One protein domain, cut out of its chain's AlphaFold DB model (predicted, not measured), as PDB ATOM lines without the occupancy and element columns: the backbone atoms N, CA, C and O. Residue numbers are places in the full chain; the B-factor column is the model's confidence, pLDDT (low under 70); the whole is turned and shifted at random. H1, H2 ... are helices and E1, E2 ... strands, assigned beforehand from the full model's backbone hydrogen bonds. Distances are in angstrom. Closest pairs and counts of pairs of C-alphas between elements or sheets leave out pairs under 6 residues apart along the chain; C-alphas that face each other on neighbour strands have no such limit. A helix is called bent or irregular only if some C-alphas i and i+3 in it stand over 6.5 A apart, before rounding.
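AT A GLANCE: This is residues 390 to 605 of the 850 residues of a protein of Lentisphaeria bacterium (UniProt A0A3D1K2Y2). A strongly twisted sheet of five strands makes the core, with the long helix H1 over one face and a triangle of three helices, H2, H3 and H4, at its E4 end, where H2 packs on E4. H5 and H6 lie towards its other edge, E7, and E1 and E2 make a small separate hairpin. The printed part has 216 residues, with six named helices and seven named strands in the order H1 E1 E2 E3 E4 H2 H3 H4 E5 H5 E6 E7 H6, a mixed class. The mixed sheet runs E4 E3 E5 E6 E7. The whole is compact, with a radius of gyration of the C-alphas of 17.7 A and spans of 55 by 40 by 35 A.

HOW THE PARTS SIT: In the sheet, E3, residues 439 to 444, and E4, residues 450 to 456, form a hairpin, with N 441 and O 454 2.9 A apart. E5, residues 531 to 537, is parallel to E3, with N 442 and O 533 at 2.9 A. E6, residues 566 to 572, is parallel to E5, with N 534 and O 568 at 2.8 A. E7, residues 579 to 585, forms a hairpin with E6, with N 569 and O 582 at 2.9 A. H1, residues 397 to 414, is on one face of this sheet, making two layers, helix and sheet; the closest C-alphas of H1 and E3 are those of Ala 409 and Ile 439, 7.0 A apart. H2, residues 469 to 485, lies over E4 at a height over the sheet of 8.5 A. H3, residues 491 to 508, touches H2 with residues 498 to 506 alone, opposite ways at a tilt of 36 degrees, only just steep; their closest C-alphas, of Ile 482 and Ile 498, are 6.0 A apart. H4, residues 514 to 529, touches residues 499 to 507 of H3 at a shallow tilt of 17 degrees, opposite ways, with the C-alphas of Ala 506 and Leu 521 closest at 6.4 A. H5, residues 542 to 550, stands between E5 and E6 in a strand-helix-strand unit, two parallel strands joined through a helix, with a right-handed crossover. H6, residues 595 to 605, only grazes the sheet. E1, residues 420 to 423, and E2, residues 430 to 433, form a hairpin, with N 423 and O 430 at 2.8 A. Every O i to N i+4 pair is within hydrogen-bond range in H1, H2, H4, H5 and H6, and 11 of 14 in H3, which is irregular, with C-alphas 492 and 495 7.6 A apart.

IN THESE COORDINATES: H1 begins at C-alpha 397 (-1.164, 40.551, 17.119) and is 25.8 A long. H2, H3 and H4 measure 24.4 A, 26.8 A and 23.1 A; E5 measures 20.1 A. H6 ends at C-alpha 605 (-0.288, 20.289, 7.978).

THE WHOLE: The two C-alphas farthest apart, of Phe 514 and Glu 543, are 57.7 A apart. The printed part has no cut. The links E4 to H2 and H5 to E6 are long. Residues 461 to 465 and residue 543 have pLDDT under 70; the mean of the printed part is 88.6.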
ATOM      1  N   THR A 390      -6.972  24.626  15.534       84.94
ATOM      2  CA  THR A 390      -8.167  24.552  16.396       84.94
ATOM      3  C   THR A 390      -8.350  25.775  17.301       84.94
ATOM      4  O   THR A 390      -9.346  25.850  18.019       84.94
ATOM      5  N   ASN A 391      -7.406  26.723  17.299       86.62
ATOM      6  CA  ASN A 391      -7.492  27.923  18.129       86.62
ATOM      7  C   ASN A 391      -8.557  28.893  17.602       86.62
ATOM      8  O   ASN A 391      -8.812  28.971  16.399       86.62
ATOM      9  N   THR A 392      -9.148  29.676  18.504       90.38
ATOM     10  CA  THR A 392     -10.040  30.778  18.127       90.38
ATOM     11  C   THR A 392      -9.254  31.926  17.497       90.38
ATOM     12  O   THR A 392      -8.056  32.082  17.741       90.38
ATOM     13  N   LEU A 393      -9.940  32.758  16.710       93.12
ATOM     14  CA  LEU A 393      -9.341  33.948  16.109       93.12
ATOM     15  C   LEU A 393      -8.776  34.872  17.213       93.12
ATOM     16  O   LEU A 393      -9.517  35.219  18.138       93.12
ATOM     17  N   PRO A 394      -7.489  35.255  17.158       93.31
ATOM     18  CA  PRO A 394      -6.878  36.108  18.168       93.31
ATOM     19  C   PRO A 394      -7.385  37.550  18.056       93.31
ATOM     20  O   PRO A 394      -7.553  38.081  16.962       93.31
ATOM     21  N   GLY A 395      -7.592  38.197  19.206       90.81
ATOM     22  CA  GLY A 395      -8.023  39.600  19.271       90.81
ATOM     23  C   GLY A 395      -6.895  40.616  19.052       90.81
ATOM     24  O   GLY A 395      -7.164  41.788  18.798       90.81
ATOM     25  N   ASP A 396      -5.638  40.183  19.144       93.81
ATOM     26  CA  ASP A 396      -4.453  41.029  19.037       93.81
ATOM     27  C   ASP A 396      -3.285  40.302  18.347       93.81
ATOM     28  O   ASP A 396      -3.219  39.070  18.289       93.81
ATOM     29  N   ILE A 397      -2.324  41.082  17.845       93.25
ATOM     30  CA  ILE A 397      -1.164  40.551  17.119       93.25
ATOM     31  C   ILE A 397      -0.236  39.708  18.006       93.25
ATOM     32  O   ILE A 397       0.418  38.800  17.503       93.25
ATOM     33  N   GLY A 398      -0.146  39.990  19.309       94.19
ATOM     34  CA  GLY A 398       0.701  39.242  20.238       94.19
ATOM     35  C   GLY A 398       0.225  37.799  20.373       94.19
ATOM     36  O   GLY A 398       1.014  36.870  20.193       94.19
ATOM     37  N   SER A 399      -1.080  37.618  20.575       94.81
ATOM     38  CA  SER A 399      -1.722  36.299  20.587       94.81
ATOM     39  C   SER A 399      -1.528  35.553  19.259       94.81
ATOM     40  O   SER A 399      -1.152  34.380  19.258       94.81
ATOM     41  N   ALA A 400      -1.691  36.240  18.121       95.75
ATOM     42  CA  ALA A 400      -1.457  35.664  16.791       95.75
ATOM     43  C   ALA A 400      -0.007  35.181  16.596       95.75
ATOM     44  O   ALA A 400       0.228  34.071  16.110       95.75
ATOM     45  N   LYS A 401       0.975  35.996  17.008       96.44
ATOM     46  CA  LYS A 401       2.406  35.665  16.943       96.44
ATOM     47  C   LYS A 401       2.728  34.406  17.745       96.44
ATOM     48  O   LYS A 401       3.419  33.537  17.224       96.44
ATOM     49  N   ILE A 402       2.216  34.291  18.974       94.69
ATOM     50  CA  ILE A 402       2.473  33.134  19.847       94.69
ATOM     51  C   ILE A 402       1.963  31.844  19.199       94.69
ATOM     52  O   ILE A 402       2.736  30.898  19.065       94.69
ATOM     53  N   ILE A 403       0.712  31.831  18.721       95.56
ATOM     54  CA  ILE A 403       0.119  30.655  18.059       95.56
ATOM     55  C   ILE A 403       0.965  30.226  16.854       95.56
ATOM     56  O   ILE A 403       1.273  29.044  16.693       95.56
ATOM     57  N   LEU A 404       1.360  31.183  16.008       96.62
ATOM     58  CA  LEU A 404       2.154  30.888  14.818       96.62
ATOM     59  C   LEU A 404       3.542  30.347  15.172       96.62
ATOM     60  O   LEU A 404       3.986  29.374  14.564       96.62
ATOM     61  N   ILE A 405       4.229  30.973  16.132       95.88
ATOM     62  CA  ILE A 405       5.574  30.566  16.551       95.88
ATOM     63  C   ILE A 405       5.551  29.172  17.166       95.88
ATOM     64  O   ILE A 405       6.405  28.368  16.804       95.88
ATOM     65  N   ASP A 406       4.587  28.865  18.034       92.94
ATOM     66  CA  ASP A 406       4.492  27.545  18.664       92.94
ATOM     67  C   ASP A 406       4.296  26.448  17.606       92.94
ATOM     68  O   ASP A 406       5.063  25.484  17.559       92.94
ATOM     69  N   ARG A 407       3.366  26.634  16.659       93.69
ATOM     70  CA  ARG A 407       3.172  25.664  15.565       93.69
ATOM     71  C   ARG A 407       4.387  25.549  14.653       93.69
ATOM     72  O   ARG A 407       4.691  24.462  14.157       93.69
ATOM     73  N   LEU A 408       5.076  26.659  14.397       94.50
ATOM     74  CA  LEU A 408       6.281  26.663  13.574       94.50
ATOM     75  C   LEU A 408       7.429  25.941  14.281       94.50
ATOM     76  O   LEU A 408       8.141  25.168  13.643       94.50
ATOM     77  N   ALA A 409       7.589  26.152  15.587       91.81
ATOM     78  CA  ALA A 409       8.561  25.447  16.408       91.81
ATOM     79  C   ALA A 409       8.279  23.940  16.408       91.81
ATOM     80  O   ALA A 409       9.199  23.162  16.161       91.81
ATOM     81  N   ASP A 410       7.018  23.528  16.571       90.69
ATOM     82  CA  ASP A 410       6.607  22.121  16.505       90.69
ATOM     83  C   ASP A 410       6.902  21.490  15.142       90.69
ATOM     84  O   ASP A 410       7.341  20.337  15.062       90.69
ATOM     85  N   PHE A 411       6.683  22.235  14.057       92.06
ATOM     86  CA  PHE A 411       7.026  21.784  12.714       92.06
ATOM     87  C   PHE A 411       8.545  21.645  12.537       92.06
ATOM     88  O   PHE A 411       9.020  20.585  12.136       92.06
ATOM     89  N   ILE A 412       9.334  22.670  12.875       89.88
ATOM     90  CA  ILE A 412      10.808  22.627  12.792       89.88
ATOM     91  C   ILE A 412      11.362  21.499  13.672       89.88
ATOM     92  O   ILE A 412      12.320  20.823  13.295       89.88
ATOM     93  N   HIS A 413      10.744  21.256  14.829       87.50
ATOM     94  CA  HIS A 413      11.077  20.135  15.689       87.50
ATOM     95  C   HIS A 413      10.811  18.807  14.981       87.50
ATOM     96  O   HIS A 413      11.724  17.999  14.872       87.50
ATOM     97  N   ARG A 414       9.630  18.558  14.423       87.50
ATOM     98  CA  ARG A 414       9.336  17.264  13.780       87.50
ATOM     99  C   ARG A 414      10.077  17.014  12.464       87.50
ATOM    100  O   ARG A 414      10.145  15.864  12.045       87.50
ATOM    101  N   ASN A 415      10.668  18.041  11.853       86.19
ATOM    102  CA  ASN A 415      11.330  17.952  10.550       86.19
ATOM    103  C   ASN A 415      12.864  18.082  10.669       86.19
ATOM    104  O   ASN A 415      13.387  19.195  10.775       86.19
ATOM    105  N   PRO A 416      13.630  16.970  10.615       82.88
ATOM    106  CA  PRO A 416      15.093  16.988  10.742       82.88
ATOM    107  C   PRO A 416      15.807  17.840   9.687       82.88
ATOM    108  O   PRO A 416      16.874  18.389   9.960       82.88
ATOM    109  N   ASP A 417      15.208  17.993   8.508       81.75
ATOM    110  CA  ASP A 417      15.718  18.827   7.419       81.75
ATOM    111  C   ASP A 417      15.754  20.322   7.772       81.75
ATOM    112  O   ASP A 417      16.550  21.074   7.216       81.75
ATOM    113  N   CYS A 418      14.997  20.768   8.776       83.19
ATOM    114  CA  CYS A 418      15.094  22.134   9.286       83.19
ATOM    115  C   CYS A 418      16.309  22.344  10.208       83.19
ATOM    116  O   CYS A 418      16.654  23.477  10.549       83.19
ATOM    117  N   ARG A 419      16.973  21.266  10.646       85.88
ATOM    118  CA  ARG A 419      17.950  21.278  11.744       85.88
ATOM    119  C   ARG A 419      19.391  21.376  11.248       85.88
ATOM    120  O   ARG A 419      20.267  20.618  11.669       85.88
ATOM    121  N   TRP A 420      19.666  22.344  10.379       87.88
ATOM    122  CA  TRP A 420      21.009  22.613   9.859       87.88
ATOM    123  C   TRP A 420      21.435  24.055  10.119       87.88
ATOM    124  O   TRP A 420      20.622  24.965  10.220       87.88
ATOM    125  N   THR A 421      22.737  24.281  10.240       89.06
ATOM    126  CA  THR A 421      23.313  25.617  10.416       89.06
ATOM    127  C   THR A 421      24.659  25.710   9.707       89.06
ATOM    128  O   THR A 421      25.297  24.693   9.405       89.06
ATOM    129  N   VAL A 422      25.092  26.933   9.418       88.25
ATOM    130  CA  VAL A 422      26.377  27.203   8.771       88.25
ATOM    131  C   VAL A 422      27.532  26.880   9.723       88.25
ATOM    132  O   VAL A 422      27.535  27.249  10.901       88.25
ATOM    133  N   ASP A 423      28.560  26.218   9.198       86.12
ATOM    134  CA  ASP A 423      29.836  26.023   9.877       86.12
ATOM    135  C   ASP A 423      30.936  26.845   9.202       86.12
ATOM    136  O   ASP A 423      31.343  26.575   8.074       86.12
ATOM    137  N   TRP A 424      31.400  27.901   9.868       77.88
ATOM    138  CA  TRP A 424      32.281  28.883   9.239       77.88
ATOM    139  C   TRP A 424      33.739  28.446   9.229       77.88
ATOM    140  O   TRP A 424      34.357  28.302  10.284       77.88
ATOM    141  N   GLY A 425      34.313  28.359   8.031       77.31
ATOM    142  CA  GLY A 425      35.752  28.276   7.812       77.31
ATOM    143  C   GLY A 425      36.301  29.528   7.128       77.31
ATOM    144  O   GLY A 425      35.564  30.385   6.643       77.31
ATOM    145  N   PHE A 426      37.630  29.639   7.097       71.12
ATOM    146  CA  PHE A 426      38.317  30.793   6.509       71.12
ATOM    147  C   PHE A 426      38.177  30.838   4.977       71.12
ATOM    148  O   PHE A 426      37.900  31.893   4.412       71.12
ATOM    149  N   PHE A 427      38.312  29.682   4.318       75.12
ATOM    150  CA  PHE A 427      38.222  29.545   2.857       75.12
ATOM    151  C   PHE A 427      36.956  28.835   2.366       75.12
ATOM    152  O   PHE A 427      36.618  28.927   1.192       75.12
ATOM    153  N   LEU A 428      36.293  28.088   3.246       84.00
ATOM    154  CA  LEU A 428      35.148  27.249   2.918       84.00
ATOM    155  C   LEU A 428      34.200  27.247   4.111       84.00
ATOM    156  O   LEU A 428      34.623  26.937   5.224       84.00
ATOM    157  N   THR A 429      32.937  27.579   3.884       86.00
ATOM    158  CA  THR A 429      31.865  27.379   4.861       86.00
ATOM    159  C   THR A 429      31.216  26.022   4.623       86.00
ATOM    160  O   THR A 429      30.841  25.701   3.499       86.00
ATOM    161  N   GLY A 430      31.105  25.215   5.669       86.31
ATOM    162  CA  GLY A 430      30.378  23.953   5.658       86.31
ATOM    163  C   GLY A 430      28.987  24.096   6.262       86.31
ATOM    164  O   GLY A 430      28.519  25.192   6.579       86.31
ATOM    165  N   ARG A 431      28.342  22.954   6.476       87.81
ATOM    166  CA  ARG A 431      27.124  22.850   7.278       87.81
ATOM    167  C   ARG A 431      27.331  21.860   8.409       87.81
ATOM    168  O   ARG A 431      28.125  20.930   8.287       87.81
ATOM    169  N   LYS A 432      26.574  22.033   9.480       86.88
ATOM    170  CA  LYS A 432      26.501  21.088  10.596       86.88
ATOM    171  C   LYS A 432      25.067  20.980  11.086       86.88
ATOM    172  O   LYS A 432      24.296  21.930  10.941       86.88
ATOM    173  N   LYS A 433      24.727  19.840  11.679       86.62
ATOM    174  CA  LYS A 433      23.423  19.660  12.319       86.62
ATOM    175  C   LYS A 433      23.302  20.605  13.519       86.62
ATOM    176  O   LYS A 433      24.250  20.764  14.294       86.62
ATOM    177  N   SER A 434      22.150  21.253  13.635       84.00
ATOM    178  CA  SER A 434      21.724  21.965  14.834       84.00
ATOM    179  C   SER A 434      20.928  21.004  15.709       84.00
ATOM    180  O   SER A 434      20.147  20.205  15.205       84.00
ATOM    181  N   PHE A 435      21.128  21.078  17.020       78.12
ATOM    182  CA  PHE A 435      20.359  20.288  17.987       78.12
ATOM    183  C   PHE A 435      19.217  21.087  18.619       78.12
ATOM    184  O   PHE A 435      18.453  20.533  19.396       78.12
ATOM    185  N   PHE A 436      19.109  22.371  18.273       81.69
ATOM    186  CA  PHE A 436      18.091  23.277  18.787       81.69
ATOM    187  C   PHE A 436      17.200  23.752  17.652       81.69
ATOM    188  O   PHE A 436      17.693  24.042  16.554       81.69
ATOM    189  N   THR A 437      15.914  23.879  17.953       85.75
ATOM    190  CA  THR A 437      14.890  24.433  17.062       85.75
ATOM    191  C   THR A 437      14.391  25.780  17.574       85.75
ATOM    192  O   THR A 437      13.199  26.066  17.551       85.75
ATOM    193  N   ASP A 438      15.327  26.586  18.082       92.56
ATOM    194  CA  ASP A 438      15.060  27.921  18.608       92.56
ATOM    195  C   ASP A 438      14.537  28.844  17.500       92.56
ATOM    196  O   ASP A 438      15.052  28.831  16.375       92.56
ATOM    197  N   ILE A 439      13.561  29.683  17.841       95.00
ATOM    198  CA  ILE A 439      13.042  30.742  16.972       95.00
ATOM    199  C   ILE A 439      13.316  32.085  17.647       95.00
ATOM    200  O   ILE A 439      13.110  32.230  18.847       95.00
ATOM    201  N   VAL A 440      13.789  33.077  16.900       95.56
ATOM    202  CA  VAL A 440      13.962  34.447  17.398       95.56
ATOM    203  C   VAL A 440      13.072  35.373  16.587       95.56
ATOM    204  O   VAL A 440      13.261  35.531  15.380       95.56
ATOM    205  N   GLU A 441      12.107  35.994  17.257       96.19
ATOM    206  CA  GLU A 441      11.371  37.117  16.692       96.19
ATOM    207  C   GLU A 441      12.294  38.339  16.646       96.19
ATOM    208  O   GLU A 441      12.978  38.635  17.628       96.19
ATOM    209  N   ALA A 442      12.298  39.056  15.525       94.38
ATOM    210  CA  ALA A 442      13.049  40.288  15.348       94.38
ATOM    211  C   ALA A 442      12.184  41.396  14.735       94.38
ATOM    212  O   ALA A 442      11.382  41.163  13.827       94.38
ATOM    213  N   GLU A 443      12.391  42.622  15.207       94.12
ATOM    214  CA  GLU A 443      11.778  43.830  14.659       94.12
ATOM    215  C   GLU A 443      12.857  44.758  14.119       94.12
ATOM    216  O   GLU A 443      13.840  45.048  14.801       94.12
ATOM    217  N   PHE A 444      12.649  45.228  12.891       93.19
ATOM    218  CA  PHE A 444      13.590  46.071  12.169       93.19
ATOM    219  C   PHE A 444      12.957  47.415  11.817       93.19
ATOM    220  O   PHE A 444      11.766  47.480  11.501       93.19
ATOM    221  N   SER A 445      13.763  48.474  11.825       92.56
ATOM    222  CA  SER A 445      13.394  49.763  11.249       92.56
ATOM    223  C   SER A 445      13.317  49.675   9.714       92.56
ATOM    224  O   SER A 445      13.881  48.748   9.121       92.56
ATOM    225  N   PRO A 446      12.666  50.638   9.036       87.88
ATOM    226  CA  PRO A 446      12.656  50.703   7.570       87.88
ATOM    227  C   PRO A 446      14.059  50.747   6.947       87.88
ATOM    228  O   PRO A 446      14.264  50.213   5.861       87.88
ATOM    229  N   ASP A 447      15.033  51.321   7.657       88.38
ATOM    230  CA  ASP A 447      16.428  51.393   7.217       88.38
ATOM    231  C   ASP A 447      17.226  50.117   7.533       88.38
ATOM    232  O   ASP A 447      18.422  50.049   7.243       88.38
ATOM    233  N   GLY A 448      16.602  49.109   8.150       89.31
ATOM    234  CA  GLY A 448      17.218  47.829   8.496       89.31
ATOM    235  C   GLY A 448      18.041  47.830   9.784       89.31
ATOM    236  O   GLY A 448      18.974  47.036   9.916       89.31
ATOM    237  N   GLU A 449      17.747  48.729  10.725       93.19
ATOM    238  CA  GLU A 449      18.292  48.643  12.086       93.19
ATOM    239  C   GLU A 449      17.473  47.656  12.911       93.19
ATOM    240  O   GLU A 449      16.246  47.686  12.873       93.19
ATOM    241  N   LEU A 450      18.138  46.786  13.662       94.94
ATOM    242  CA  LEU A 450      17.480  45.875  14.587       94.94
ATOM    243  C   LEU A 450      17.030  46.668  15.818       94.94
ATOM    244  O   LEU A 450      17.853  47.302  16.474       94.94
ATOM    245  N   LEU A 451      15.733  46.648  16.111       95.31
ATOM    246  CA  LEU A 451      15.111  47.419  17.193       95.31
ATOM    247  C   LEU A 451      14.808  46.549  18.411       95.31
ATOM    248  O   LEU A 451      15.012  46.966  19.548       95.31
ATOM    249  N   ARG A 452      14.307  45.333  18.173       95.12
ATOM    250  CA  ARG A 452      13.874  44.408  19.224       95.12
ATOM    251  C   ARG A 452      14.125  42.972  18.798       95.12
ATOM    252  O   ARG A 452      13.974  42.641  17.623       95.12
ATOM    253  N   ILE A 453      14.458  42.122  19.766       95.50
ATOM    254  CA  ILE A 453      14.512  40.671  19.590       95.50
ATOM    255  C   ILE A 453      13.846  39.957  20.761       95.50
ATOM    256  O   ILE A 453      14.014  40.361  21.911       95.50
ATOM    257  N   VAL A 454      13.120  38.882  20.468       95.12
ATOM    258  CA  VAL A 454      12.479  38.022  21.470       95.12
ATOM    259  C   VAL A 454      12.793  36.561  21.149       95.12
ATOM    260  O   VAL A 454      12.360  36.054  20.113       95.12
ATOM    261  N   PRO A 455      13.568  35.866  21.998       94.19
ATOM    262  CA  PRO A 455      13.883  34.463  21.780       94.19
ATOM    263  C   PRO A 455      12.785  33.533  22.305       94.19
ATOM    264  O   PRO A 455      12.339  33.645  23.446       94.19
ATOM    265  N   TYR A 456      12.441  32.540  21.495       93.31
ATOM    266  CA  TYR A 456      11.581  31.408  21.815       93.31
ATOM    267  C   TYR A 456      12.453  30.155  21.817       93.31
ATOM    268  O   TYR A 456      12.726  29.542  20.782       93.31
ATOM    269  N   PHE A 457      12.976  29.835  23.000       90.31
ATOM    270  CA  PHE A 457      13.894  28.718  23.179       90.31
ATOM    271  C   PHE A 457      13.160  27.373  23.161       90.31
ATOM    272  O   PHE A 457      12.126  27.206  23.805       90.31
ATOM    273  N   ASP A 458      13.753  26.398  22.477       86.62
ATOM    274  CA  ASP A 458      13.329  25.000  22.469       86.62
ATOM    275  C   ASP A 458      13.205  24.456  23.905       86.62
ATOM    276  O   ASP A 458      14.174  24.472  24.677       86.62
ATOM    277  N   LYS A 459      11.991  23.992  24.238       80.44
ATOM    278  CA  LYS A 459      11.566  23.515  25.565       80.44
ATOM    279  C   LYS A 459      12.006  22.079  25.862       80.44
ATOM    280  O   LYS A 459      11.974  21.670  27.021       80.44
ATOM    281  N   SER A 460      12.443  21.316  24.854       74.75
ATOM    282  CA  SER A 460      12.968  19.951  25.040       74.75
ATOM    283  C   SER A 460      14.239  19.913  25.901       74.75
ATOM    284  O   SER A 460      14.598  18.874  26.453       74.75
ATOM    285  N   HIS A 461      14.900  21.060  26.065       69.19
ATOM    286  CA  HIS A 461      16.064  21.229  26.919       69.19
ATOM    287  C   HIS A 461      15.695  22.093  28.125       69.19
ATOM    288  O   HIS A 461      15.215  23.216  27.975       69.19
ATOM    289  N   LYS A 462      15.947  21.584  29.338       62.88
ATOM    290  CA  LYS A 462      15.645  22.329  30.565       62.88
ATOM    291  C   LYS A 462      16.444  23.642  30.597       62.88
ATOM    292  O   LYS A 462      17.669  23.588  30.441       62.88
ATOM    293  N   PRO A 463      15.799  24.800  30.837       61.53
ATOM    294  CA  PRO A 463      16.528  26.021  31.145       61.53
ATOM    295  C   PRO A 463      17.354  25.781  32.412       61.53
ATOM    296  O   PRO A 463      16.848  25.243  33.401       61.53
ATOM    297  N   SER A 464      18.641  26.117  32.371       58.72
ATOM    298  CA  SER A 464      19.498  26.009  33.545       58.72
ATOM    299  C   SER A 464      19.335  27.276  34.397       58.72
ATOM    300  O   SER A 464      19.249  28.382  33.868       58.72
ATOM    301  N   PRO A 465      19.250  27.153  35.732       68.81
ATOM    302  CA  PRO A 465      18.957  28.286  36.608       68.81
ATOM    303  C   PRO A 465      20.169  29.207  36.844       68.81
ATOM    304  O   PRO A 465      20.090  30.125  37.654       68.81
ATOM    305  N   LEU A 466      21.320  28.954  36.204       78.69
ATOM    306  CA  LEU A 466      22.582  29.634  36.531       78.69
ATOM    307  C   LEU A 466      22.745  30.996  35.839       78.69
ATOM    308  O   LEU A 466      23.671  31.737  36.180       78.69
ATOM    309  N   VAL A 467      21.880  31.327  34.875       80.62
ATOM    310  CA  VAL A 467      21.851  32.625  34.191       80.62
ATOM    311  C   VAL A 467      20.483  33.267  34.416       80.62
ATOM    312  O   VAL A 467      19.471  32.790  33.912       80.62
ATOM    313  N   GLY A 468      20.451  34.357  35.185       83.12
ATOM    314  CA  GLY A 468      19.219  35.108  35.440       83.12
ATOM    315  C   GLY A 468      18.725  35.886  34.213       83.12
ATOM    316  O   GLY A 468      19.508  36.219  33.321       83.12
ATOM    317  N   THR A 469      17.440  36.242  34.210       85.00
ATOM    318  CA  THR A 469      16.770  37.017  33.146       85.00
ATOM    319  C   THR A 469      17.493  38.320  32.812       85.00
ATOM    320  O   THR A 469      17.793  38.552  31.648       85.00
ATOM    321  N   ASN A 470      17.938  39.083  33.818       87.31
ATOM    322  CA  ASN A 470      18.687  40.334  33.610       87.31
ATOM    323  C   ASN A 470      19.949  40.158  32.736       87.31
ATOM    324  O   ASN A 470      20.345  41.056  31.990       87.31
ATOM    325  N   VAL A 471      20.616  39.001  32.836       88.62
ATOM    326  CA  VAL A 471      21.807  38.695  32.030       88.62
ATOM    327  C   VAL A 471      21.410  38.335  30.601       88.62
ATOM    328  O   VAL A 471      22.110  38.726  29.669       88.62
ATOM    329  N   ILE A 472      20.294  37.623  30.418       88.56
ATOM    330  CA  ILE A 472      19.729  37.330  29.095       88.56
ATOM    331  C   ILE A 472      19.353  38.640  28.400       88.56
ATOM    332  O   ILE A 472      19.813  38.869  27.284       88.56
ATOM    333  N   ASP A 473      18.648  39.544  29.078       92.06
ATOM    334  CA  ASP A 473      18.269  40.854  28.532       92.06
ATOM    335  C   ASP A 473      19.500  41.672  28.117       92.06
ATOM    336  O   ASP A 473      19.537  42.260  27.037       92.06
ATOM    337  N   SER A 474      20.569  41.619  28.920       92.69
ATOM    338  CA  SER A 474      21.848  42.260  28.588       92.69
ATOM    339  C   SER A 474      22.494  41.680  27.321       92.69
ATOM    340  O   SER A 474      23.103  42.414  26.545       92.69
ATOM    341  N   VAL A 475      22.385  40.366  27.091       93.06
ATOM    342  CA  VAL A 475      22.876  39.716  25.858       93.06
ATOM    343  C   VAL A 475      22.054  40.155  24.660       93.06
ATOM    344  O   VAL A 475      22.626  40.382  23.594       93.06
ATOM    345  N   LEU A 476      20.732  40.247  24.821       95.19
ATOM    346  CA  LEU A 476      19.832  40.647  23.748       95.19
ATOM    347  C   LEU A 476      20.099  42.098  23.327       95.19
ATOM    348  O   LEU A 476      20.287  42.355  22.139       95.19
ATOM    349  N   ALA A 477      20.238  43.011  24.292       96.00
ATOM    350  CA  ALA A 477      20.638  44.396  24.039       96.00
ATOM    351  C   ALA A 477      22.001  44.477  23.331       96.00
ATOM    352  O   ALA A 477      22.141  45.124  22.299       96.00
ATOM    353  N   MET A 478      22.993  43.722  23.809       96.38
ATOM    354  CA  MET A 478      24.320  43.691  23.189       96.38
ATOM    355  C   MET A 478      24.304  43.118  21.763       96.38
ATOM    356  O   MET A 478      25.091  43.538  20.915       96.38
ATOM    357  N   LEU A 479      23.438  42.140  21.474       96.00
ATOM    358  CA  LEU A 479      23.256  41.628  20.116       96.00
ATOM    359  C   LEU A 479      22.677  42.711  19.195       96.00
ATOM    360  O   LEU A 479      23.163  42.844  18.072       96.00
ATOM    361  N   ILE A 480      21.706  43.495  19.674       96.88
ATOM    362  CA  ILE A 480      21.140  44.639  18.945       96.88
ATOM    363  C   ILE A 480      22.232  45.662  18.608       96.88
ATOM    364  O   ILE A 480      22.439  45.967  17.431       96.88
ATOM    365  N   ASP A 481      22.992  46.109  19.609       97.12
ATOM    366  CA  ASP A 481      24.056  47.102  19.431       97.12
ATOM    367  C   ASP A 481      25.094  46.629  18.404       97.12
ATOM    368  O   ASP A 481      25.379  47.304  17.414       97.12
ATOM    369  N   ILE A 482      25.614  45.408  18.579       96.75
ATOM    370  CA  ILE A 482      26.626  44.834  17.686       96.75
ATOM    371  C   ILE A 482      26.078  44.643  16.262       96.75
ATOM    372  O   ILE A 482      26.817  44.819  15.285       96.75
ATOM    373  N   TYR A 483      24.813  44.246  16.116       95.06
ATOM    374  CA  TYR A 483      24.190  44.086  14.804       95.06
ATOM    375  C   TYR A 483      24.136  45.418  14.051       95.06
ATOM    376  O   TYR A 483      24.532  45.473  12.881       95.06
ATOM    377  N   ASN A 484      23.708  46.483  14.730       95.50
ATOM    378  CA  ASN A 484      23.587  47.822  14.158       95.50
ATOM    379  C   ASN A 484      24.964  48.441  13.866       95.50
ATOM    380  O   ASN A 484      25.186  48.951  12.769       95.50
ATOM    381  N   GLU A 485      25.945  48.277  14.760       95.62
ATOM    382  CA  GLU A 485      27.341  48.697  14.536       95.62
ATOM    383  C   GLU A 485      27.982  48.058  13.295       95.62
ATOM    384  O   GLU A 485      28.921  48.604  12.716       95.62
ATOM    385  N   THR A 486      27.541  46.858  12.914       93.88
ATOM    386  CA  THR A 486      28.135  46.090  11.809       93.88
ATOM    387  C   THR A 486      27.377  46.236  10.493       93.88
ATOM    388  O   THR A 486      27.672  45.511   9.548       93.88
ATOM    389  N   LYS A 487      26.426  47.174  10.395       87.75
ATOM    390  CA  LYS A 487      25.575  47.390   9.211       87.75
ATOM    391  C   LYS A 487      26.349  47.664   7.916       87.75
ATOM    392  O   LYS A 487      25.879  47.300   6.848       87.75
ATOM    393  N   THR A 488      27.531  48.274   8.006       86.50
ATOM    394  CA  THR A 488      28.391  48.603   6.852       86.50
ATOM    395  C   THR A 488      29.401  47.509   6.500       86.50
ATOM    396  O   THR A 488      30.183  47.671   5.567       86.50
ATOM    397  N   VAL A 489      29.434  46.413   7.260       88.06
ATOM    398  CA  VAL A 489      30.363  45.306   7.031       88.06
ATOM    399  C   VAL A 489      29.808  44.382   5.956       88.06
ATOM    400  O   VAL A 489      28.642  44.008   6.023       88.06
ATOM    401  N   ASP A 490      30.673  43.938   5.044       81.94
ATOM    402  CA  ASP A 490      30.328  42.963   4.009       81.94
ATOM    403  C   ASP A 490      29.587  41.724   4.563       81.94
ATOM    404  O   ASP A 490      30.025  41.082   5.536       81.94
ATOM    405  N   ASP A 491      28.501  41.342   3.883       78.19
ATOM    406  CA  ASP A 491      27.584  40.261   4.275       78.19
ATOM    407  C   ASP A 491      28.307  38.946   4.601       78.19
ATOM    408  O   ASP A 491      28.009  38.279   5.594       78.19
ATOM    409  N   HIS A 492      29.332  38.582   3.819       75.94
ATOM    410  CA  HIS A 492      30.046  37.303   3.948       75.94
ATOM    411  C   HIS A 492      30.831  37.145   5.256       75.94
ATOM    412  O   HIS A 492      31.297  36.036   5.554       75.94
ATOM    413  N   ARG A 493      31.055  38.237   5.997       81.69
ATOM    414  CA  ARG A 493      31.803  38.271   7.267       81.69
ATOM    415  C   ARG A 493      30.975  38.798   8.431       81.69
ATOM    416  O   ARG A 493      31.355  38.540   9.579       81.69
ATOM    417  N   ARG A 494      29.874  39.505   8.163       88.06
ATOM    418  CA  ARG A 494      29.078  40.219   9.165       88.06
ATOM    419  C   ARG A 494      28.626  39.313  10.313       88.06
ATOM    420  O   ARG A 494      29.031  39.550  11.452       88.06
ATOM    421  N   SER A 495      27.928  38.209  10.032       89.06
ATOM    422  CA  SER A 495      27.428  37.284  11.069       89.06
ATOM    423  C   SER A 495      28.545  36.697  11.944       89.06
ATOM    424  O   SER A 495      28.395  36.506  13.154       89.06
ATOM    425  N   TRP A 496      29.722  36.447  11.361       87.81
ATOM    426  CA  TRP A 496      30.880  35.943  12.103       87.81
ATOM    427  C   TRP A 496      31.517  37.004  13.006       87.81
ATOM    428  O   TRP A 496      31.955  36.689  14.118       87.81
ATOM    429  N   ILE A 497      31.558  38.262  12.559       91.25
ATOM    430  CA  ILE A 497      32.020  39.395  13.369       91.25
ATOM    431  C   ILE A 497      31.063  39.631  14.538       91.25
ATOM    432  O   ILE A 497      31.543  39.749  15.671       91.25
ATOM    433  N   ILE A 498      29.748  39.599  14.290       93.62
ATOM    434  CA  ILE A 498      28.711  39.682  15.329       93.62
ATOM    435  C   ILE A 498      28.951  38.595  16.383       93.62
ATOM    436  O   ILE A 498      29.164  38.901  17.559       93.62
ATOM    437  N   TYR A 499      29.054  37.330  15.957       92.69
ATOM    438  CA  TYR A 499      29.307  36.206  16.863       92.69
ATOM    439  C   TYR A 499      30.589  36.391  17.683       92.69
ATOM    440  O   TYR A 499      30.606  36.142  18.890       92.69
ATOM    441  N   LYS A 500      31.684  36.844  17.060       93.00
ATOM    442  CA  LYS A 500      32.959  37.059  17.758       93.00
ATOM    443  C   LYS A 500      32.893  38.180  18.783       93.00
ATOM    444  O   LYS A 500      33.425  37.990  19.881       93.00
ATOM    445  N   LYS A 501      32.299  39.327  18.437       95.50
ATOM    446  CA  LYS A 501      32.121  40.457  19.360       95.50
ATOM    447  C   LYS A 501      31.256  40.023  20.548       95.50
ATOM    448  O   LYS A 501      31.720  40.122  21.684       95.50
ATOM    449  N   LEU A 502      30.109  39.396  20.288       94.56
ATOM    450  CA  LEU A 502      29.178  38.944  21.324       94.56
ATOM    451  C   LEU A 502      29.804  37.876  22.237       94.56
ATOM    452  O   LEU A 502      29.752  37.973  23.460       94.56
ATOM    453  N   ARG A 503      30.525  36.899  21.666       94.38
ATOM    454  CA  ARG A 503      31.249  35.869  22.432       94.38
ATOM    455  C   ARG A 503      32.400  36.446  23.264       94.38
ATOM    456  O   ARG A 503      32.747  35.890  24.305       94.38
ATOM    457  N   ARG A 504      33.072  37.506  22.802       94.12
ATOM    458  CA  ARG A 504      34.117  38.197  23.583       94.12
ATOM    459  C   ARG A 504      33.504  38.968  24.744       94.12
ATOM    460  O   ARG A 504      34.039  38.878  25.845       94.12
ATOM    461  N   TRP A 505      32.403  39.669  24.498       94.44
ATOM    462  CA  TRP A 505      31.650  40.372  25.529       94.44
ATOM    463  C   TRP A 505      31.141  39.402  26.607       94.44
ATOM    464  O   TRP A 505      31.484  39.565  27.775       94.44
ATOM    465  N   ALA A 506      30.492  38.300  26.211       91.19
ATOM    466  CA  ALA A 506      29.959  37.281  27.122       91.19
ATOM    467  C   ALA A 506      31.022  36.687  28.070       91.19
ATOM    468  O   ALA A 506      30.747  36.397  29.232       91.19
ATOM    469  N   ARG A 507      32.276  36.544  27.615       90.88
ATOM    470  CA  ARG A 507      33.379  36.074  28.477       90.88
ATOM    471  C   ARG A 507      33.768  37.067  29.573       90.88
ATOM    472  O   ARG A 507      34.318  36.641  30.583       90.88
ATOM    473  N   LYS A 508      33.526  38.362  29.365       90.88
ATOM    474  CA  LYS A 508      33.916  39.448  30.273       90.88
ATOM    475  C   LYS A 508      32.817  39.836  31.266       90.88
ATOM    476  O   LYS A 508      33.087  40.641  32.153       90.88
ATOM    477  N   VAL A 509      31.614  39.266  31.146       90.75
ATOM    478  CA  VAL A 509      30.510  39.514  32.084       90.75
ATOM    479  C   VAL A 509      30.944  39.130  33.504       90.75
ATOM    480  O   VAL A 509      31.408  38.007  33.759       90.75
ATOM    481  N   LYS A 510      30.852  40.107  34.413       87.06
ATOM    482  CA  LYS A 510      31.171  39.975  35.843       87.06
ATOM    483  C   LYS A 510      29.982  39.364  36.596       87.06
ATOM    484  O   LYS A 510      28.863  39.392  36.103       87.06
ATOM    485  N   GLY A 511      30.229  38.793  37.775       84.31
ATOM    486  CA  GLY A 511      29.172  38.228  38.631       84.31
ATOM    487  C   GLY A 511      28.682  36.824  38.252       84.31
ATOM    488  O   GLY A 511      27.902  36.242  38.995       84.31
ATOM    489  N   LEU A 512      29.166  36.239  37.150       88.31
ATOM    490  CA  LEU A 512      28.862  34.854  36.769       88.31
ATOM    491  C   LEU A 512      29.945  33.877  37.239       88.31
ATOM    492  O   LEU A 512      31.145  34.120  37.061       88.31
ATOM    493  N   SER A 513      29.505  32.723  37.750       88.25
ATOM    494  CA  SER A 513      30.371  31.567  38.000       88.25
ATOM    495  C   SER A 513      30.971  31.027  36.693       88.25
ATOM    496  O   SER A 513      30.505  31.339  35.594       88.25
ATOM    497  N   PHE A 514      31.998  30.175  36.785       86.00
ATOM    498  CA  PHE A 514      32.577  29.525  35.601       86.00
ATOM    499  C   PHE A 514      31.521  28.769  34.774       86.00
ATOM    500  O   PHE A 514      31.472  28.919  33.554       86.00
ATOM    501  N   ARG A 515      30.629  28.021  35.442       84.94
ATOM    502  CA  ARG A 515      29.526  27.289  34.797       84.94
ATOM    503  C   ARG A 515      28.489  28.234  34.183       84.94
ATOM    504  O   ARG A 515      28.140  28.048  33.022       84.94
ATOM    505  N   GLY A 516      28.094  29.296  34.894       87.56
ATOM    506  CA  GLY A 516      27.180  30.315  34.356       87.56
ATOM    507  C   GLY A 516      27.748  31.031  33.122       87.56
ATOM    508  O   GLY A 516      27.027  31.335  32.178       87.56
ATOM    509  N   ARG A 517      29.071  31.225  33.055       88.88
ATOM    510  CA  ARG A 517      29.732  31.781  31.864       88.88
ATOM    511  C   ARG A 517      29.723  30.817  30.674       88.88
ATOM    512  O   ARG A 517      29.568  31.266  29.539       88.88
ATOM    513  N   LEU A 518      29.906  29.515  30.899       88.31
ATOM    514  CA  LEU A 518      29.773  28.512  29.834       88.31
ATOM    515  C   LEU A 518      28.343  28.467  29.287       88.31
ATOM    516  O   LEU A 518      28.156  28.391  28.075       88.31
ATOM    517  N   GLU A 519      27.356  28.581  30.169       87.69
ATOM    518  CA  GLU A 519      25.947  28.642  29.796       87.69
ATOM    519  C   GLU A 519      25.612  29.902  28.995       87.69
ATOM    520  O   GLU A 519      25.006  29.812  27.932       87.69
ATOM    521  N   LEU A 520      26.101  31.069  29.415       90.50
ATOM    522  CA  LEU A 520      25.945  32.305  28.651       90.50
ATOM    523  C   LEU A 520      26.501  32.176  27.222       90.50
ATOM    524  O   LEU A 520      25.879  32.604  26.250       90.50
ATOM    525  N   LEU A 521      27.667  31.539  27.068       90.81
ATOM    526  CA  LEU A 521      28.241  31.249  25.750       90.81
ATOM    527  C   LEU A 521      27.381  30.270  24.936       90.81
ATOM    528  O   LEU A 521      27.394  30.328  23.702       90.81
ATOM    529  N   HIS A 522      26.655  29.377  25.605       88.69
ATOM    530  CA  HIS A 522      25.711  28.459  24.986       88.69
ATOM    531  C   HIS A 522      24.453  29.189  24.492       88.69
ATOM    532  O   HIS A 522      24.081  29.005  23.336       88.69
ATOM    533  N   ILE A 523      23.881  30.095  25.292       89.94
ATOM    534  CA  ILE A 523      22.762  30.973  24.897       89.94
ATOM    535  C   ILE A 523      23.154  31.816  23.678       89.94
ATOM    536  O   ILE A 523      22.435  31.830  22.684       89.94
ATOM    537  N   VAL A 524      24.338  32.440  23.687       92.12
ATOM    538  CA  VAL A 524      24.853  33.181  22.518       92.12
ATOM    539  C   VAL A 524      24.906  32.290  21.272       92.12
ATOM    540  O   VAL A 524      24.567  32.728  20.177       92.12
ATOM    541  N   ARG A 525      25.320  31.026  21.409       90.19
ATOM    542  CA  ARG A 525      25.349  30.082  20.283       90.19
ATOM    543  C   ARG A 525      23.943  29.696  19.811       90.19
ATOM    544  O   ARG A 525      23.770  29.544  18.607       90.19
ATOM    545  N   ARG A 526      22.981  29.536  20.725       91.12
ATOM    546  CA  ARG A 526      21.566  29.272  20.416       91.12
ATOM    547  C   ARG A 526      20.955  30.422  19.621       91.12
ATOM    548  O   ARG A 526      20.536  30.204  18.492       91.12
ATOM    549  N   LEU A 527      21.067  31.653  20.125       92.56
ATOM    550  CA  LEU A 527      20.591  32.868  19.447       92.56
ATOM    551  C   LEU A 527      21.160  33.013  18.032       92.56
ATOM    552  O   LEU A 527      20.440  33.352  17.103       92.56
ATOM    553  N   MET A 528      22.448  32.714  17.846       91.44
ATOM    554  CA  MET A 528      23.076  32.825  16.530       91.44
ATOM    555  C   MET A 528      22.695  31.697  15.566       91.44
ATOM    556  O   MET A 528      22.875  31.880  14.372       91.44
ATOM    557  N   ASN A 529      22.200  30.545  16.026       91.06
ATOM    558  CA  ASN A 529      21.800  29.435  15.145       91.06
ATOM    559  C   ASN A 529      20.278  29.304  14.979       91.06
ATOM    560  O   ASN A 529      19.849  28.476  14.179       91.06
ATOM    561  N   ALA A 530      19.493  30.072  15.738       92.44
ATOM    562  CA  ALA A 530      18.037  30.065  15.697       92.44
ATOM    563  C   ALA A 530      17.499  30.431  14.307       92.44
ATOM    564  O   ALA A 530      18.155  31.155  13.559       92.44
ATOM    565  N   SER A 531      16.291  29.967  13.989       93.31
ATOM    566  CA  SER A 531      15.521  30.501  12.863       93.31
ATOM    567  C   SER A 531      15.011  31.891  13.230       93.31
ATOM    568  O   SER A 531      14.487  32.088  14.325       93.31
ATOM    569  N   PHE A 532      15.148  32.860  12.331       93.38
ATOM    570  CA  PHE A 532      14.662  34.220  12.577       93.38
ATOM    571  C   PHE A 532      13.298  34.425  11.940       93.38
ATOM    572  O   PHE A 532      13.051  33.946  10.833       93.38
ATOM    573  N   ILE A 533      12.419  35.143  12.635       96.00
ATOM    574  CA  ILE A 533      11.103  35.513  12.126       96.00
ATOM    575  C   ILE A 533      10.816  36.992  12.371       96.00
ATOM    576  O   ILE A 533      11.044  37.520  13.455       96.00
ATOM    577  N   GLN A 534      10.283  37.660  11.356       95.56
ATOM    578  CA  GLN A 534       9.739  39.008  11.449       95.56
ATOM    579  C   GLN A 534       8.251  38.981  11.116       95.56
ATOM    580  O   GLN A 534       7.828  38.273  10.204       95.56
ATOM    581  N   PHE A 535       7.471  39.815  11.802       95.44
ATOM    582  CA  PHE A 535       6.047  39.980  11.538       95.44
ATOM    583  C   PHE A 535       5.729  41.318  10.876       95.44
ATOM    584  O   PHE A 535       6.278  42.362  11.223       95.44
ATOM    585  N   GLN A 536       4.804  41.275   9.926       93.69
ATOM    586  CA  GLN A 536       4.249  42.412   9.200       93.69
ATOM    587  C   GLN A 536       2.729  42.229   9.063       93.69
ATOM    588  O   GLN A 536       2.211  41.124   9.219       93.69
ATOM    589  N   THR A 537       2.007  43.292   8.719       91.56
ATOM    590  CA  THR A 537       0.570  43.229   8.402       91.56
ATOM    591  C   THR A 537       0.320  43.627   6.949       91.56
ATOM    592  O   THR A 537       1.007  44.497   6.405       91.56
ATOM    593  N   LEU A 538      -0.652  43.000   6.284       89.12
ATOM    594  CA  LEU A 538      -1.001  43.289   4.886       89.12
ATOM    595  C   LEU A 538      -1.776  44.610   4.717       89.12
ATOM    596  O   LEU A 538      -1.789  45.167   3.623       89.12
ATOM    597  N   GLY A 539      -2.330  45.166   5.798       83.50
ATOM    598  CA  GLY A 539      -3.221  46.330   5.753       83.50
ATOM    599  C   GLY A 539      -4.679  45.932   5.501       83.50
ATOM    600  O   GLY A 539      -5.001  44.742   5.477       83.50
ATOM    601  N   SER A 540      -5.572  46.919   5.400       76.94
ATOM    602  CA  SER A 540      -7.033  46.727   5.323       76.94
ATOM    603  C   SER A 540      -7.632  46.929   3.925       76.94
ATOM    604  O   SER A 540      -8.778  46.559   3.694       76.94
ATOM    605  N   ASP A 541      -6.874  47.502   2.993       80.50
ATOM    606  CA  ASP A 541      -7.307  47.757   1.615       80.50
ATOM    607  C   ASP A 541      -7.133  46.495   0.752       80.50
ATOM    608  O   ASP A 541      -6.013  46.023   0.566       80.50
ATOM    609  N   ILE A 542      -8.239  45.954   0.232       72.25
ATOM    610  CA  ILE A 542      -8.305  44.664  -0.477       72.25
ATOM    611  C   ILE A 542      -7.381  44.617  -1.702       72.25
ATOM    612  O   ILE A 542      -6.646  43.640  -1.866       72.25
ATOM    613  N   GLU A 543      -7.355  45.661  -2.533       68.44
ATOM    614  CA  GLU A 543      -6.489  45.683  -3.723       68.44
ATOM    615  C   GLU A 543      -5.011  45.727  -3.318       68.44
ATOM    616  O   GLU A 543      -4.158  45.023  -3.872       68.44
ATOM    617  N   ARG A 544      -4.701  46.495  -2.268       77.38
ATOM    618  CA  ARG A 544      -3.346  46.554  -1.710       77.38
ATOM    619  C   ARG A 544      -2.947  45.267  -1.001       77.38
ATOM    620  O   ARG A 544      -1.755  44.968  -0.983       77.38
ATOM    621  N   ILE A 545      -3.885  44.495  -0.447       83.19
ATOM    622  CA  ILE A 545      -3.603  43.209   0.205       83.19
ATOM    623  C   ILE A 545      -3.028  42.224  -0.809       83.19
ATOM    624  O   ILE A 545      -1.994  41.621  -0.527       83.19
ATOM    625  N   VAL A 546      -3.643  42.076  -1.986       82.25
ATOM    626  CA  VAL A 546      -3.154  41.149  -3.022       82.25
ATOM    627  C   VAL A 546      -1.772  41.578  -3.507       82.25
ATOM    628  O   VAL A 546      -0.842  40.767  -3.539       82.25
ATOM    629  N   GLN A 547      -1.595  42.870  -3.789       82.31
ATOM    630  CA  GLN A 547      -0.307  43.406  -4.219       82.31
ATOM    631  C   GLN A 547       0.778  43.218  -3.146       82.31
ATOM    632  O   GLN A 547       1.851  42.681  -3.420       82.31
ATOM    633  N   LYS A 548       0.504  43.610  -1.898       87.38
ATOM    634  CA  LYS A 548       1.460  43.509  -0.790       87.38
ATOM    635  C   LYS A 548       1.761  42.062  -0.428       87.38
ATOM    636  O   LYS A 548       2.908  41.767  -0.110       87.38
ATOM    637  N   ARG A 549       0.779  41.158  -0.510       91.19
ATOM    638  CA  ARG A 549       0.971  39.714  -0.325       91.19
ATOM    639  C   ARG A 549       1.996  39.185  -1.307       91.19
ATOM    640  O   ARG A 549       2.907  38.487  -0.882       91.19
ATOM    641  N   MET A 550       1.867  39.568  -2.575       89.56
ATOM    642  CA  MET A 550       2.693  39.073  -3.671       89.56
ATOM    643  C   MET A 550       4.067  39.740  -3.777       89.56
ATOM    644  O   MET A 550       4.990  39.111  -4.295       89.56
ATOM    645  N   ASN A 551       4.235  40.976  -3.298       89.44
ATOM    646  CA  ASN A 551       5.513  41.696  -3.328       89.44
ATOM    647  C   ASN A 551       6.577  40.995  -2.480       89.44
ATOM    648  O   ASN A 551       6.338  40.665  -1.314       89.44
ATOM    649  N   THR A 552       7.773  40.805  -3.032       90.50
ATOM    650  CA  THR A 552       8.854  40.146  -2.297       90.50
ATOM    651  C   THR A 552       9.323  41.053  -1.148       90.50
ATOM    652  O   THR A 552       9.516  42.251  -1.350       90.50
ATOM    653  N   PRO A 553       9.461  40.543   0.092       89.88
ATOM    654  CA  PRO A 553      10.030  41.332   1.183       89.88
ATOM    655  C   PRO A 553      11.497  41.690   0.895       89.88
ATOM    656  O   PRO A 553      12.248  40.862   0.375       89.88
ATOM    657  N   ASP A 554      11.921  42.905   1.263       86.62
ATOM    658  CA  ASP A 554      13.335  43.293   1.179       86.62
ATOM    659  C   ASP A 554      14.128  42.615   2.306       86.62
ATOM    660  O   ASP A 554      14.239  43.115   3.423       86.62
ATOM    661  N   MET A 555      14.695  41.448   2.005       85.75
ATOM    662  CA  MET A 555      15.466  40.671   2.979       85.75
ATOM    663  C   MET A 555      16.786  41.341   3.400       85.75
ATOM    664  O   MET A 555      17.445  40.852   4.316       85.75
ATOM    665  N   ARG A 556      17.190  42.464   2.783       81.38
ATOM    666  CA  ARG A 556      18.363  43.235   3.233       81.38
ATOM    667  C   ARG A 556      18.059  44.027   4.499       81.38
ATOM    668  O   ARG A 556      18.921  44.133   5.368       81.38
ATOM    669  N   THR A 557      16.835  44.546   4.624       84.88
ATOM    670  CA  THR A 557      16.414  45.286   5.822       84.88
ATOM    671  C   THR A 557      16.143  44.355   7.000       84.88
ATOM    672  O   THR A 557      16.272  44.767   8.143       84.88
ATOM    673  N   CYS A 558      15.817  43.087   6.739       86.00
ATOM    674  CA  CYS A 558      15.596  42.062   7.759       86.00
ATOM    675  C   CYS A 558      16.584  40.896   7.636       86.00
ATOM    676  O   CYS A 558      16.213  39.720   7.629       86.00
ATOM    677  N   SER A 559      17.872  41.232   7.517       86.69
ATOM    678  CA  SER A 559      18.930  40.234   7.352       86.69
ATOM    679  C   SER A 559      19.170  39.434   8.636       86.69
ATOM    680  O   SER A 559      19.259  39.983   9.738       86.69
ATOM    681  N   HIS A 560      19.314  38.119   8.475       88.94
ATOM    682  CA  HIS A 560      19.546  37.185   9.572       88.94
ATOM    683  C   HIS A 560      20.899  37.478  10.264       88.94
ATOM    684  O   HIS A 560      21.947  37.344   9.629       88.94
ATOM    685  N   PRO A 561      20.942  37.789  11.575       85.94
ATOM    686  CA  PRO A 561      22.174  38.214  12.254       85.94
ATOM    687  C   PRO A 561      23.203  37.088  12.421       85.94
ATOM    688  O   PRO A 561      24.399  37.344  12.547       85.94
ATOM    689  N   GLY A 562      22.741  35.836  12.456       88.38
ATOM    690  CA  GLY A 562      23.558  34.648  12.690       88.38
ATOM    691  C   GLY A 562      23.693  33.688  11.505       88.38
ATOM    692  O   GLY A 562      23.983  34.089  10.382       88.38
ATOM    693  N   PHE A 563      23.542  32.399  11.795       87.75
ATOM    694  CA  PHE A 563      23.944  31.241  10.996       87.75
ATOM    695  C   PHE A 563      22.809  30.222  10.794       87.75
ATOM    696  O   PHE A 563      23.073  29.099  10.347       87.75
ATOM    697  N   GLY A 564      21.582  30.563  11.190       88.12
ATOM    698  CA  GLY A 564      20.405  29.714  11.044       88.12
ATOM    699  C   GLY A 564      20.107  29.387   9.581       88.12
ATOM    700  O   GLY A 564      20.532  30.089   8.659       88.12
ATOM    701  N   LEU A 565      19.405  28.274   9.364       89.19
ATOM    702  CA  LEU A 565      19.012  27.827   8.027       89.19
ATOM    703  C   LEU A 565      17.969  28.756   7.396       89.19
ATOM    704  O   LEU A 565      18.066  29.029   6.197       89.19
ATOM    705  N   ILE A 566      16.988  29.203   8.185       91.56
ATOM    706  CA  ILE A 566      15.767  29.849   7.694       91.56
ATOM    707  C   ILE A 566      15.622  31.246   8.310       91.56
ATOM    708  O   ILE A 566      15.738  31.426   9.523       91.56
ATOM    709  N   ASN A 567      15.335  32.224   7.455       93.88
ATOM    710  CA  ASN A 567      14.901  33.568   7.816       93.88
ATOM    711  C   ASN A 567      13.491  33.798   7.258       93.88
ATOM    712  O   ASN A 567      13.267  33.593   6.064       93.88
ATOM    713  N   ILE A 568      12.537  34.177   8.103       95.88
ATOM    714  CA  ILE A 568      11.107  34.167   7.784       95.88
ATOM    715  C   ILE A 568      10.540  35.577   7.912       95.88
ATOM    716  O   ILE A 568      10.694  36.231   8.937       95.88
ATOM    717  N   VAL A 569       9.805  36.022   6.897       96.75
ATOM    718  CA  VAL A 569       8.902  37.170   7.014       96.75
ATOM    719  C   VAL A 569       7.475  36.645   6.978       96.75
ATOM    720  O   VAL A 569       7.011  36.140   5.956       96.75
ATOM    721  N   CYS A 570       6.789  36.762   8.108       97.38
ATOM    722  CA  CYS A 570       5.384  36.437   8.251       97.38
ATOM    723  C   CYS A 570       4.529  37.692   8.054       97.38
ATOM    724  O   CYS A 570       4.757  38.718   8.699       97.38
ATOM    725  N   ARG A 571       3.519  37.619   7.187       96.62
ATOM    726  CA  ARG A 571       2.532  38.687   6.990       96.62
ATOM    727  C   ARG A 571       1.153  38.206   7.410       96.62
ATOM    728  O   ARG A 571       0.643  37.262   6.824       96.62
ATOM    729  N   PHE A 572       0.549  38.875   8.386       96.12
ATOM    730  CA  PHE A 572      -0.840  38.630   8.766       96.12
ATOM    731  C   PHE A 572      -1.804  39.514   7.974       96.12
ATOM    732  O   PHE A 572      -1.473  40.651   7.609       96.12
ATOM    733  N   THR A 573      -3.025  39.032   7.765       93.44
ATOM    734  CA  THR A 573      -4.166  39.909   7.475       93.44
ATOM    735  C   THR A 573      -4.468  40.807   8.682       93.44
ATOM    736  O   THR A 573      -4.029  40.536   9.799       93.44
ATOM    737  N   SER A 574      -5.179  41.919   8.471       90.75
ATOM    738  CA  SER A 574      -5.453  42.885   9.555       90.75
ATOM    739  C   SER A 574      -6.358  42.336  10.662       90.75
ATOM    740  O   SER A 574      -6.324  42.837  11.778       90.75
ATOM    741  N   ASP A 575      -7.154  41.318  10.346       91.31
ATOM    742  CA  ASP A 575      -8.010  40.563  11.265       91.31
ATOM    743  C   ASP A 575      -7.319  39.306  11.827       91.31
ATOM    744  O   ASP A 575      -7.944  38.537  12.549       91.31
ATOM    745  N   TYR A 576      -6.049  39.074  11.471       93.88
ATOM    746  CA  TYR A 576      -5.247  37.917  11.879       93.88
ATOM    747  C   TYR A 576      -5.843  36.551  11.501       93.88
ATOM    748  O   TYR A 576      -5.439  35.534  12.061       93.88
ATOM    749  N   SER A 577      -6.774  36.490  10.549       91.31
ATOM    750  CA  SER A 577      -7.382  35.228  10.109       91.31
ATOM    751  C   SER A 577      -6.454  34.384   9.233       91.31
ATOM    752  O   SER A 577      -6.568  33.158   9.215       91.31
ATOM    753  N   GLU A 578      -5.497  35.011   8.544       92.00
ATOM    754  CA  GLU A 578      -4.561  34.339   7.644       92.00
ATOM    755  C   GLU A 578      -3.115  34.787   7.882       92.00
ATOM    756  O   GLU A 578      -2.854  35.931   8.267       92.00
ATOM    757  N   ALA A 579      -2.167  33.905   7.555       95.81
ATOM    758  CA  ALA A 579      -0.743  34.222   7.518       95.81
ATOM    759  C   ALA A 579      -0.109  33.865   6.164       95.81
ATOM    760  O   ALA A 579      -0.438  32.847   5.555       95.81
ATOM    761  N   ASP A 580       0.845  34.676   5.719       96.75
ATOM    762  CA  ASP A 580       1.748  34.368   4.609       96.75
ATOM    763  C   ASP A 580       3.164  34.208   5.122       96.75
ATOM    764  O   ASP A 580       3.658  35.076   5.843       96.75
ATOM    765  N   LEU A 581       3.840  33.146   4.696       97.06
ATOM    766  CA  LEU A 581       5.218  32.874   5.078       97.06
ATOM    767  C   LEU A 581       6.137  33.052   3.877       97.06
ATOM    768  O   LEU A 581       6.034  32.327   2.890       97.06
ATOM    769  N   TRP A 582       7.065  33.998   3.985       96.50
ATOM    770  CA  TRP A 582       8.180  34.172   3.061       96.50
ATOM    771  C   TRP A 582       9.455  33.648   3.712       96.50
ATOM    772  O   TRP A 582       9.988  34.276   4.624       96.50
ATOM    773  N   CYS A 583       9.955  32.512   3.236       95.19
ATOM    774  CA  CYS A 583      11.107  31.820   3.805       95.19
ATOM    775  C   CYS A 583      12.333  32.015   2.910       95.19
ATOM    776  O   CYS A 583      12.378  31.519   1.781       95.19
ATOM    777  N   GLN A 584      13.341  32.719   3.418       93.44
ATOM    778  CA  GLN A 584      14.669  32.805   2.824       93.44
ATOM    779  C   GLN A 584      15.577  31.731   3.429       93.44
ATOM    780  O   GLN A 584      15.675  31.599   4.648       93.44
ATOM    781  N   TYR A 585      16.281  30.995   2.571       91.50
ATOM    782  CA  TYR A 585      17.141  29.887   2.977       91.50
ATOM    783  C   TYR A 585      18.614  30.201   2.770       91.50
ATOM    784  O   TYR A 585      19.026  30.691   1.712       91.50
ATOM    785  N   HIS A 586      19.442  29.835   3.745       87.00
ATOM    786  CA  HIS A 586      20.886  29.901   3.581       87.00
ATOM    787  C   HIS A 586      21.375  28.789   2.631       87.00
ATOM    788  O   HIS A 586      21.267  27.605   2.931       87.00
ATOM    789  N   HIS A 587      21.975  29.174   1.503       81.62
ATOM    790  CA  HIS A 587      22.442  28.287   0.421       81.62
ATOM    791  C   HIS A 587      23.383  27.140   0.870       81.62
ATOM    792  O   HIS A 587      23.274  26.039   0.338       81.62
ATOM    793  N   VAL A 588      24.300  27.361   1.832       80.31
ATOM    794  CA  VAL A 588      25.217  26.302   2.327       80.31
ATOM    795  C   VAL A 588      24.486  25.150   3.033       80.31
ATOM    796  O   VAL A 588      24.629  24.009   2.594       80.31
ATOM    797  N   PRO A 589      23.739  25.377   4.135       79.88
ATOM    798  CA  PRO A 589      23.058  24.290   4.822       79.88
ATOM    799  C   PRO A 589      21.908  23.726   3.992       79.88
ATOM    800  O   PRO A 589      21.715  22.513   4.032       79.88
ATOM    801  N   VAL A 590      21.222  24.560   3.199       80.62
ATOM    802  CA  VAL A 590      20.069  24.135   2.396       80.62
ATOM    803  C   VAL A 590      20.421  23.259   1.202       80.62
ATOM    804  O   VAL A 590      19.521  22.766   0.532       80.62
ATOM    805  N   ASP A 591      21.705  23.059   0.899       74.62
ATOM    806  CA  ASP A 591      22.073  22.290  -0.279       74.62
ATOM    807  C   ASP A 591      21.463  20.875  -0.279       74.62
ATOM    808  O   ASP A 591      21.792  20.024   0.558       74.62
ATOM    809  N   GLY A 592      20.584  20.663  -1.262       71.00
ATOM    810  CA  GLY A 592      19.786  19.464  -1.456       71.00
ATOM    811  C   GLY A 592      18.803  19.162  -0.326       71.00
ATOM    812  O   GLY A 592      18.340  18.040  -0.201       71.00
ATOM    813  N   ILE A 593      18.436  20.161   0.469       79.25
ATOM    814  CA  ILE A 593      17.267  20.091   1.342       79.25
ATOM    815  C   ILE A 593      16.004  20.261   0.479       79.25
ATOM    816  O   ILE A 593      15.983  21.144  -0.389       79.25
ATOM    817  N   PRO A 594      14.952  19.448   0.694       80.69
ATOM    818  CA  PRO A 594      13.664  19.551   0.010       80.69
ATOM    819  C   PRO A 594      12.872  20.813   0.397       80.69
ATOM    820  O   PRO A 594      11.811  20.733   0.998       80.69
ATOM    821  N   MET A 595      13.376  22.015   0.088       87.00
ATOM    822  CA  MET A 595      12.745  23.273   0.530       87.00
ATOM    823  C   MET A 595      11.291  23.417   0.065       87.00
ATOM    824  O   MET A 595      10.459  23.965   0.788       87.00
ATOM    825  N   GLN A 596      11.005  22.983  -1.166       87.44
ATOM    826  CA  GLN A 596       9.669  23.082  -1.743       87.44
ATOM    827  C   GLN A 596       8.725  22.117  -1.027       87.44
ATOM    828  O   GLN A 596       7.655  22.531  -0.593       87.44
ATOM    829  N   GLU A 597       9.132  20.857  -0.889       86.25
ATOM    830  CA  GLU A 597       8.334  19.823  -0.241       86.25
ATOM    831  C   GLU A 597       8.130  20.159   1.241       86.25
ATOM    832  O   GLU A 597       7.015  20.076   1.730       86.25
ATOM    833  N   MET A 598       9.143  20.704   1.918       87.38
ATOM    834  CA  MET A 598       9.041  21.161   3.305       87.38
ATOM    835  C   MET A 598       7.977  22.258   3.491       87.38
ATOM    836  O   MET A 598       7.190  22.204   4.432       87.38
ATOM    837  N   LEU A 599       7.912  23.256   2.600       91.31
ATOM    838  CA  LEU A 599       6.852  24.273   2.663       91.31
ATOM    839  C   LEU A 599       5.476  23.707   2.300       91.31
ATOM    840  O   LEU A 599       4.468  24.161   2.837       91.31
ATOM    841  N   GLN A 600       5.421  22.724   1.403       90.31
ATOM    842  CA  GLN A 600       4.178  22.033   1.069       90.31
ATOM    843  C   GLN A 600       3.676  21.177   2.225       90.31
ATOM    844  O   GLN A 600       2.481  21.190   2.494       90.31
ATOM    845  N   ASP A 601       4.567  20.486   2.930       90.38
ATOM    846  CA  ASP A 601       4.247  19.709   4.122       90.38
ATOM    847  C   ASP A 601       3.756  20.629   5.239       90.38
ATOM    848  O   ASP A 601       2.724  20.350   5.844       90.38
ATOM    849  N   LEU A 602       4.412  21.780   5.432       92.81
ATOM    850  CA  LEU A 602       3.946  22.817   6.354       92.81
ATOM    851  C   LEU A 602       2.532  23.290   5.989       92.81
ATOM    852  O   LEU A 602       1.648  23.319   6.844       92.81
ATOM    853  N   LYS A 603       2.290  23.631   4.718       92.56
ATOM    854  CA  LYS A 603       0.973  24.090   4.251       92.56
ATOM    855  C   LYS A 603      -0.089  22.997   4.334       92.56
ATOM    856  O   LYS A 603      -1.226  23.280   4.690       92.56
ATOM    857  N   LYS A 604       0.267  21.747   4.051       91.56
ATOM    858  CA  LYS A 604      -0.621  20.587   4.171       91.56
ATOM    859  C   LYS A 604      -1.002  20.324   5.625       91.56
ATOM    860  O   LYS A 604      -2.155  20.008   5.894       91.56
ATOM    861  N   GLU A 605      -0.052  20.456   6.545       92.62
ATOM    862  CA  GLU A 605      -0.288  20.289   7.978       92.62
ATOM    863  C   GLU A 605      -1.137  21.427   8.551       92.62
ATOM    864  O   GLU A 605      -2.029  21.200   9.367       92.62
TER     865      GLU A 605